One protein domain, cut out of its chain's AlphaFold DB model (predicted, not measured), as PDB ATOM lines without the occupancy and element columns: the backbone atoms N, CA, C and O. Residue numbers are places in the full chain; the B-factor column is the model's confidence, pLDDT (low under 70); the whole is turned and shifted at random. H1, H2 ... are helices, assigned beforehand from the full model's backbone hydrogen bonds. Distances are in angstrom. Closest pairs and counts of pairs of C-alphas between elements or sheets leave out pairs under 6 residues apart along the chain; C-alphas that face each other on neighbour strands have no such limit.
ATOM      1  N   PHE A   3     161.113 124.265 192.876       68.31
ATOM      2  CA  PHE A   3     160.767 122.891 192.473       68.31
ATOM      3  C   PHE A   3     160.931 122.640 190.967       68.31
ATOM      4  O   PHE A   3     161.537 121.651 190.566       68.31
ATOM      5  N   ILE A   4     160.455 123.567 190.128       69.06
ATOM      6  CA  ILE A   4     160.563 123.474 188.659       69.06
ATOM      7  C   ILE A   4     162.034 123.517 188.221       69.06
ATOM      8  O   ILE A   4     162.401 122.924 187.213       69.06
ATOM      9  N   ARG A   5     162.888 124.191 188.996       75.75
ATOM     10  CA  ARG A   5     164.337 124.272 188.763       75.75
ATOM     11  C   ARG A   5     165.119 123.103 189.370       75.75
ATOM     12  O   ARG A   5     166.344 123.118 189.325       75.75
ATOM     13  N   SER A   6     164.432 122.115 189.947       70.88
ATOM     14  CA  SER A   6     165.035 121.007 190.703       70.88
ATOM     15  C   SER A   6     165.861 121.459 191.920       70.88
ATOM     16  O   SER A   6     166.714 120.723 192.410       70.88
ATOM     17  N   GLU A   7     165.593 122.659 192.435       77.38
ATOM     18  CA  GLU A   7     166.251 123.247 193.611       77.38
ATOM     19  C   GLU A   7     165.538 122.862 194.922       77.38
ATOM     20  O   GLU A   7     166.067 123.074 196.011       77.38
ATOM     21  N   SER A   8     164.352 122.247 194.840       76.44
ATOM     22  CA  SER A   8     163.625 121.685 195.982       76.44
ATOM     23  C   SER A   8     163.019 120.323 195.644       76.44
ATOM     24  O   SER A   8     162.574 120.109 194.517       76.44
ATOM     25  N   LYS A   9     162.938 119.418 196.625       81.12
ATOM     26  CA  LYS A   9     162.239 118.127 196.487       81.12
ATOM     27  C   LYS A   9     160.718 118.295 196.568       81.12
ATOM     28  O   LYS A   9     160.232 119.347 196.991       81.12
ATOM     29  N   ILE A  10     159.981 117.244 196.197       83.62
ATOM     30  CA  ILE A  10     158.545 117.129 196.489       83.62
ATOM     31  C   ILE A  10     158.343 117.332 197.996       83.62
ATOM     32  O   ILE A  10     159.077 116.773 198.811       83.62
ATOM     33  N   SER A  11     157.374 118.169 198.358       87.75
ATOM     34  CA  SER A  11     157.071 118.505 199.747       87.75
ATOM     35  C   SER A  11     155.559 118.564 199.977       87.75
ATOM     36  O   SER A  11     154.809 118.824 199.028       87.75
ATOM     37  N   PRO A  12     155.096 118.398 201.229       89.31
ATOM     38  CA  PRO A  12     153.684 118.545 201.574       89.31
ATOM     39  C   PRO A  12     153.068 119.869 201.095       89.31
ATOM     40  O   PRO A  12     151.960 119.872 200.574       89.31
ATOM     41  N   ASP A  13     153.800 120.985 201.185       87.75
ATOM     42  CA  ASP A  13     153.329 122.303 200.725       87.75
ATOM     43  C   ASP A  13     153.076 122.344 199.206       87.75
ATOM     44  O   ASP A  13     152.062 122.879 198.752       87.75
ATOM     45  N   ILE A  14     153.958 121.732 198.406       87.94
ATOM     46  CA  ILE A  14     153.774 121.638 196.950       87.94
ATOM     47  C   ILE A  14     152.562 120.763 196.629       87.94
ATOM     48  O   ILE A  14     151.733 121.155 195.807       87.94
ATOM     49  N   CYS A  15     152.413 119.626 197.309       89.56
ATOM     50  CA  CYS A  15     151.261 118.742 197.151       89.56
ATOM     51  C   CYS A  15     149.946 119.452 197.498       89.56
ATOM     52  O   CYS A  15     149.000 119.408 196.716       89.56
ATOM     53  N   GLN A  16     149.890 120.195 198.607       87.94
ATOM     54  CA  GLN A  16     148.713 120.987 198.985       87.94
ATOM     55  C   GLN A  16     148.350 122.034 197.923       87.94
ATOM     56  O   GLN A  16     147.171 122.248 197.632       87.94
ATOM     57  N   LYS A  17     149.346 122.686 197.314       87.06
ATOM     58  CA  LYS A  17     149.129 123.636 196.211       87.06
ATOM     59  C   LYS A  17     148.649 122.939 194.939       87.06
ATOM     60  O   LYS A  17     147.729 123.441 194.300       87.06
ATOM     61  N   ALA A  18     149.215 121.786 194.593       89.19
ATOM     62  CA  ALA A  18     148.791 120.998 193.438       89.19
ATOM     63  C   ALA A  18     147.336 120.522 193.580       89.19
ATOM     64  O   ALA A  18     146.537 120.728 192.669       89.19
ATOM     65  N   LEU A  19     146.959 120.001 194.755       87.56
ATOM     66  CA  LEU A  19     145.574 119.637 195.085       87.56
ATOM     67  C   LEU A  19     144.624 120.834 194.933       87.56
ATOM     68  O   LEU A  19     143.501 120.681 194.449       87.56
ATOM     69  N   LYS A  20     145.095 122.040 195.284       84.44
ATOM     70  CA  LYS A  20     144.345 123.282 195.067       84.44
ATOM     71  C   LYS A  20     144.093 123.621 193.617       84.44
ATOM     72  O   LYS A  20     142.958 123.921 193.247       84.44
ATOM     73  N   LEU A  21     145.120 123.528 192.791       87.06
ATOM     74  CA  LEU A  21     144.987 123.794 191.366       87.06
ATOM     75  C   LEU A  21     144.119 122.740 190.667       87.06
ATOM     76  O   LEU A  21     143.301 123.106 189.829       87.06
ATOM     77  N   ALA A  22     144.218 121.467 191.063       85.44
ATOM     78  CA  ALA A  22     143.415 120.386 190.490       85.44
ATOM     79  C   ALA A  22     141.900 120.604 190.671       85.44
ATOM     80  O   ALA A  22     141.127 120.392 189.741       85.44
ATOM     81  N   LYS A  23     141.447 121.100 191.833       80.62
ATOM     82  CA  LYS A  23     140.020 121.426 192.021       80.62
ATOM     83  C   LYS A  23     139.561 122.637 191.207       80.62
ATOM     84  O   LYS A  23     138.427 122.658 190.732       80.62
ATOM     85  N   LEU A  24     140.416 123.647 191.040       82.56
ATOM     86  CA  LEU A  24     140.100 124.797 190.187       82.56
ATOM     87  C   LEU A  24     139.988 124.387 188.714       82.56
ATOM     88  O   LEU A  24     139.141 124.903 187.989       82.56
ATOM     89  N   GLU A  25     140.807 123.432 188.285       84.69
ATOM     90  CA  GLU A  25     140.718 122.840 186.954       84.69
ATOM     91  C   GLU A  25     139.374 122.126 186.745       84.69
ATOM     92  O   GLU A  25     138.711 122.360 185.731       84.69
ATOM     93  N   GLN A  26     138.891 121.387 187.750       79.56
ATOM     94  CA  GLN A  26     137.573 120.752 187.704       79.56
ATOM     95  C   GLN A  26     136.440 121.775 187.525       79.56
ATOM     96  O   GLN A  26     135.521 121.532 186.743       79.56
ATOM     97  N   LEU A  27     136.514 122.928 188.203       79.56
ATOM     98  CA  LEU A  27     135.552 124.027 188.036       79.56
ATOM     99  C   LEU A  27     135.571 124.588 186.606       79.56
ATOM    100  O   LEU A  27     134.526 124.883 186.031       79.56
ATOM    101  N   TYR A  28     136.756 124.730 186.012       80.50
ATOM    102  CA  TYR A  28     136.881 125.157 184.620       80.50
ATOM    103  C   TYR A  28     136.287 124.114 183.657       80.50
ATOM    104  O   TYR A  28     135.531 124.462 182.744       80.50
ATOM    105  N   ARG A  29     136.570 122.823 183.880       76.75
ATOM    106  CA  ARG A  29     136.083 121.721 183.036       76.75
ATOM    107  C   ARG A  29     134.588 121.460 183.161       76.75
ATOM    108  O   ARG A  29     133.977 121.060 182.170       76.75
ATOM    109  N   SER A  30     133.986 121.695 184.327       75.19
ATOM    110  CA  SER A  30     132.555 121.451 184.544       75.19
ATOM    111  C   SER A  30     131.665 122.362 183.699       75.19
ATOM    112  O   SER A  30     130.487 122.052 183.517       75.19
ATOM    113  N   ARG A  31     132.212 123.473 183.173       72.19
ATOM    114  CA  ARG A  31     131.480 124.496 182.406       72.19
ATOM    115  C   ARG A  31     130.188 124.918 183.116       72.19
ATOM    116  O   ARG A  31     129.181 125.170 182.457       72.19
ATOM    117  N   THR A  32     130.191 124.936 184.451       67.06
ATOM    118  CA  THR A  32     128.989 125.227 185.233       67.06
ATOM    119  C   THR A  32     128.550 126.664 184.958       67.06
ATOM    120  O   THR A  32     129.253 127.616 185.285       67.06
ATOM    121  N   ILE A  33     127.388 126.814 184.325       60.19
ATOM    122  CA  ILE A  33     126.740 128.103 184.068       60.19
ATOM    123  C   ILE A  33     125.628 128.247 185.111       60.19
ATOM    124  O   ILE A  33     124.643 127.514 185.055       60.19
ATOM    125  N   GLY A  34     125.793 129.156 186.076       68.56
ATOM    126  CA  GLY A  34     124.811 129.412 187.142       68.56
ATOM    127  C   GLY A  34     125.429 129.499 188.540       68.56
ATOM    128  O   GLY A  34     126.652 129.512 188.690       68.56
ATOM    129  N   GLU A  35     124.577 129.570 189.569       69.56
ATOM    130  CA  GLU A  35     125.017 129.542 190.969       69.56
ATOM    131  C   GLU A  35     125.817 128.266 191.237       69.56
ATOM    132  O   GLU A  35     125.324 127.148 191.100       69.56
ATOM    133  N   THR A  36     127.082 128.449 191.598       71.62
ATOM    134  CA  THR A  36     127.997 127.362 191.928       71.62
ATOM    135  C   THR A  36     128.402 127.518 193.379       71.62
ATOM    136  O   THR A  36     128.731 128.620 193.816       71.62
ATOM    137  N   ASN A  37     128.403 126.418 194.131       74.94
ATOM    138  CA  ASN A  37     128.971 126.410 195.470       74.94
ATOM    139  C   ASN A  37     130.499 126.542 195.357       74.94
ATOM    140  O   ASN A  37     131.206 125.545 195.216       74.94
ATOM    141  N   VAL A  38     130.992 127.782 195.356       72.25
ATOM    142  CA  VAL A  38     132.422 128.101 195.229       72.25
ATOM    143  C   VAL A  38     133.226 127.408 196.328       72.25
ATOM    144  O   VAL A  38     134.286 126.858 196.033       72.25
ATOM    145  N   ASP A  39     132.673 127.310 197.542       76.38
ATOM    146  CA  ASP A  39     133.321 126.654 198.679       76.38
ATOM    147  C   ASP A  39     133.615 125.174 198.409       76.38
ATOM    148  O   ASP A  39     134.629 124.667 198.869       76.38
ATOM    149  N   PHE A  40     132.824 124.468 197.597       72.44
ATOM    150  CA  PHE A  40     133.149 123.088 197.210       72.44
ATOM    151  C   PHE A  40     134.501 122.978 196.471       72.44
ATOM    152  O   PHE A  40     135.253 122.010 196.650       72.44
ATOM    153  N   TYR A  41     134.822 123.990 195.661       69.19
ATOM    154  CA  TYR A  41     136.036 124.051 194.847       69.19
ATOM    155  C   TYR A  41     137.194 124.766 195.558       69.19
ATOM    156  O   TYR A  41     138.352 124.447 195.290       69.19
ATOM    157  N   THR A  42     136.909 125.692 196.480       68.88
ATOM    158  CA  THR A  42     137.925 126.491 197.191       68.88
ATOM    159  C   THR A  42     138.224 126.011 198.611       68.88
ATOM    160  O   THR A  42     139.350 126.193 199.080       68.88
ATOM    161  N   CYS A  43     137.277 125.362 199.296       69.00
ATOM    162  CA  CYS A  43     137.496 124.701 200.587       69.00
ATOM    163  C   CYS A  43     137.998 123.286 200.329       69.00
ATOM    164  O   CYS A  43     137.261 122.309 200.161       69.00
ATOM    165  N   ILE A  44     139.312 123.195 200.220       65.75
ATOM    166  CA  ILE A  44     139.984 121.951 199.895       65.75
ATOM    167  C   ILE A  44     140.368 121.302 201.195       65.75
ATOM    168  O   ILE A  44     141.210 121.827 201.921       65.75
ATOM    169  N   ASP A  45     139.748 120.158 201.458       65.69
ATOM    170  CA  ASP A  45     140.263 119.218 202.430       65.69
ATOM    171  C   ASP A  45     141.607 118.709 201.900       65.69
ATOM    172  O   ASP A  45     141.689 117.783 201.100       65.69
ATOM    173  N   SER A  46     142.667 119.441 202.220       66.75
ATOM    174  CA  SER A  46     144.044 119.022 202.016       66.75
ATOM    175  C   SER A  46     144.523 118.365 203.301       66.75
ATOM    176  O   SER A  46     145.525 118.793 203.879       66.75
ATOM    177  N   SER A  47     143.738 117.397 203.782       81.94
ATOM    178  CA  SER A  47     144.092 116.585 204.933       81.94
ATOM    179  C   SER A  47     145.462 115.958 204.711       81.94
ATOM    180  O   SER A  47     145.874 115.684 203.576       81.94
ATOM    181  N   ASP A  48     146.164 115.701 205.811       86.62
ATOM    182  CA  ASP A  48     147.458 115.028 205.752       86.62
ATOM    183  C   ASP A  48     147.345 113.677 205.027       86.62
ATOM    184  O   ASP A  48     148.277 113.276 204.340       86.62
ATOM    185  N   GLU A  49     146.191 113.004 205.091       89.62
ATOM    186  CA  GLU A  49     145.925 111.758 204.365       89.62
ATOM    187  C   GLU A  49     146.002 111.934 202.840       89.62
ATOM    188  O   GLU A  49     146.749 111.210 202.183       89.62
ATOM    189  N   ILE A  50     145.300 112.920 202.270       89.12
ATOM    190  CA  ILE A  50     145.305 113.165 200.816       89.12
ATOM    191  C   ILE A  50     146.687 113.640 200.354       89.12
ATOM    192  O   ILE A  50     147.166 113.257 199.285       89.12
ATOM    193  N   VAL A  51     147.355 114.462 201.166       91.31
ATOM    194  CA  VAL A  51     148.720 114.922 200.880       91.31
ATOM    195  C   VAL A  51     149.698 113.747 200.874       91.31
ATOM    196  O   VAL A  51     150.503 113.639 199.949       91.31
ATOM    197  N   ASN A  52     149.609 112.847 201.854       91.75
ATOM    198  CA  ASN A  52     150.455 111.658 201.938       91.75
ATOM    199  C   ASN A  52     150.159 110.650 200.813       91.75
ATOM    200  O   ASN A  52     151.097 110.045 200.291       91.75
ATOM    201  N   ASP A  53     148.898 110.500 200.391       91.31
ATOM    202  CA  ASP A  53     148.532 109.684 199.220       91.31
ATOM    203  C   ASP A  53     149.170 110.237 197.939       91.31
ATOM    204  O   ASP A  53     149.802 109.494 197.189       91.31
ATOM    205  N   LEU A  54     149.096 111.555 197.718       92.44
ATOM    206  CA  LEU A  54     149.736 112.191 196.566       92.44
ATOM    207  C   LEU A  54     151.265 112.061 196.604       92.44
ATOM    208  O   LEU A  54     151.873 111.786 195.572       92.44
ATOM    209  N   ILE A  55     151.894 112.220 197.772       92.50
ATOM    210  CA  ILE A  55     153.341 111.985 197.926       92.50
ATOM    211  C   ILE A  55     153.681 110.541 197.543       92.50
ATOM    212  O   ILE A  55     154.580 110.328 196.734       92.50
ATOM    213  N   SER A  56     152.917 109.566 198.038       92.81
ATOM    214  CA  SER A  56     153.128 108.145 197.734       92.81
ATOM    215  C   SER A  56     152.987 107.851 196.235       92.81
ATOM    216  O   SER A  56     153.807 107.141 195.656       92.81
ATOM    217  N   LEU A  57     151.988 108.439 195.569       94.31
ATOM    218  CA  LEU A  57     151.813 108.350 194.114       94.31
ATOM    219  C   LEU A  57     153.010 108.915 193.344       94.31
ATOM    220  O   LEU A  57     153.457 108.314 192.365       94.31
ATOM    221  N   LEU A  58     153.530 110.064 193.776       93.06
ATOM    222  CA  LEU A  58     154.680 110.696 193.136       93.06
ATOM    223  C   LEU A  58     155.963 109.889 193.343       93.06
ATOM    224  O   LEU A  58     156.743 109.758 192.404       93.06
ATOM    225  N   GLU A  59     156.161 109.298 194.521       92.44
ATOM    226  CA  GLU A  59     157.282 108.387 194.773       92.44
ATOM    227  C   GLU A  59     157.218 107.158 193.863       92.44
ATOM    228  O   GLU A  59     158.237 106.736 193.311       92.44
ATOM    229  N   VAL A  60     156.027 106.586 193.657       95.50
ATOM    230  CA  VAL A  60     155.839 105.489 192.697       95.50
ATOM    231  C   VAL A  60     156.166 105.964 191.282       95.50
ATOM    232  O   VAL A  60     156.935 105.300 190.593       95.50
ATOM    233  N   PHE A  61     155.662 107.123 190.858       94.38
ATOM    234  CA  PHE A  61     155.956 107.696 189.542       94.38
ATOM    235  C   PHE A  61     157.449 107.942 189.309       94.38
ATOM    236  O   PHE A  61     157.991 107.523 188.284       94.38
ATOM    237  N   GLU A  62     158.146 108.546 190.268       91.62
ATOM    238  CA  GLU A  62     159.586 108.784 190.176       91.62
ATOM    239  C   GLU A  62     160.352 107.458 190.056       91.62
ATOM    240  O   GLU A  62     161.163 107.272 189.149       91.62
ATOM    241  N   ASN A  63     160.038 106.483 190.911       93.06
ATOM    242  CA  ASN A  63     160.764 105.214 190.950       93.06
ATOM    243  C   ASN A  63     160.425 104.260 189.798       93.06
ATOM    244  O   ASN A  63     161.278 103.471 189.396       93.06
ATOM    245  N   LYS A  64     159.185 104.277 189.303       95.38
ATOM    246  CA  LYS A  64     158.660 103.262 188.376       95.38
ATOM    247  C   LYS A  64     158.412 103.769 186.968       95.38
ATOM    248  O   LYS A  64     158.416 102.952 186.055       95.38
ATOM    249  N   PHE A  65     158.221 105.071 186.778       94.69
ATOM    250  CA  PHE A  65     158.066 105.666 185.454       94.69
ATOM    251  C   PHE A  65     159.327 106.432 185.056       94.69
ATOM    252  O   PHE A  65     159.973 106.063 184.078       94.69
ATOM    253  N   ILE A  66     159.747 107.432 185.839       91.94
ATOM    254  CA  ILE A  66     160.915 108.270 185.508       91.94
ATOM    255  C   ILE A  66     162.206 107.443 185.509       91.94
ATOM    256  O   ILE A  66     162.946 107.443 184.527       91.94
TER     257      ILE A  66
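AT A GLANCE: This is residues 3 to 66 of the 216 residues of an uncharacterized protein of Bacillus subtilis (UniProt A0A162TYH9). What shape do these coordinates make? Two long helices, H1 and H3, meet near their first turns and make an L-shaped corner, and beyond the far end of H1 the chain swings out in a loop and folds back, so that the short helix H2 packs on the later part of H1. Residues 28 to 35, of which 28 and 29 belong to H1, stick out at one end of the long axis, residues 60 to 66, of which 60 to 64 belong to H3, stick out at the other, and residues 4 to 9 stand free before H1. What is it built of? The printed part has 64 residues with three named helices, in the order H1, H2, H3, and no named strand; the class is all helix. How compact is it? It is loose, with a radius of gyration of the C-alphas of 14.3 A, and elongated, spanning 43 by 22 by 21 A.

IN THESE COORDINATES: Where is the longest helix? H1 has 18 residues, 12 to 29, and measures 25.8 A from first to last C-alpha. It begins with C-alpha 12 at (153.684, 118.545, 201.574) and ends with C-alpha 29 at (136.083, 121.721, 183.036). Where is the other long helix? H3 has 17 residues, 48 to 64, from Asp 48 to Lys 64, and measures 23.8 A from first to last C-alpha. Its last C-alpha, that of Lys 64, is at (158.660, 103.262, 188.376). What lies between them along the chain? H2 is a helix of 5 residues, 38 to 42, from Val 38 to Thr 42.

HOW THE PARTS SIT: How do the two long helices stand to each other? H1 and H3 touch, with 7 pairs of C-alphas within 8 A; the closest C-alphas are those of Cys 15 and Val 51, 5.9 A apart. H1 touches H3 with residues 12 to 16 alone, and H3 touches H1 with residues 51 to 55 alone. Their lines stand at 86 degrees, about perpendicular, and their centres are 15.0 A apart. Where does H2 come in? H2 touches H1, with 6 pairs of C-alphas within 8 A; the closest C-alphas are those of Lys 23 and Tyr 41, 5.5 A apart. H1 touches H2 with residues 20 to 27 alone. H2 and H3 are apart, with no C-alpha of the one within 8 A of the other, though they follow each other in the chain. What do the backbone N and O atoms show? In H1, H2 and H3 every pair of O i and N i+4 inside the helix is within hydrogen-bond range.

THE WHOLE: How large is the whole? The two C-alphas farthest apart are those of Gly 34 and Asn 63, at 43.5 A, while those of Phe 3 and Ile 66, the first and last printed, are 16.2 A apart. Without the stretches that stand free, residues 4 to 9, 28 to 35 and 60 to 66, of which 60 to 64 belong to H3, the body of 43 residues spans 35 by 20 by 15 A. Is anything missing between the helices? The printed part runs from residue 3 to residue 66 with no cut, within a full chain of 216 residues. The link from H1 to H2, with 8 residues, is short, and the link from H2 to H3, with 5 residues, is tight. Where is the model less sure? The mean pLDDT of the printed part is 81.9, and 12 residues are under 70, namely 3 to 4, 32 to 35 and 41 to 46. The mean is 85 for H1, 72 for H2 and 92 for H3.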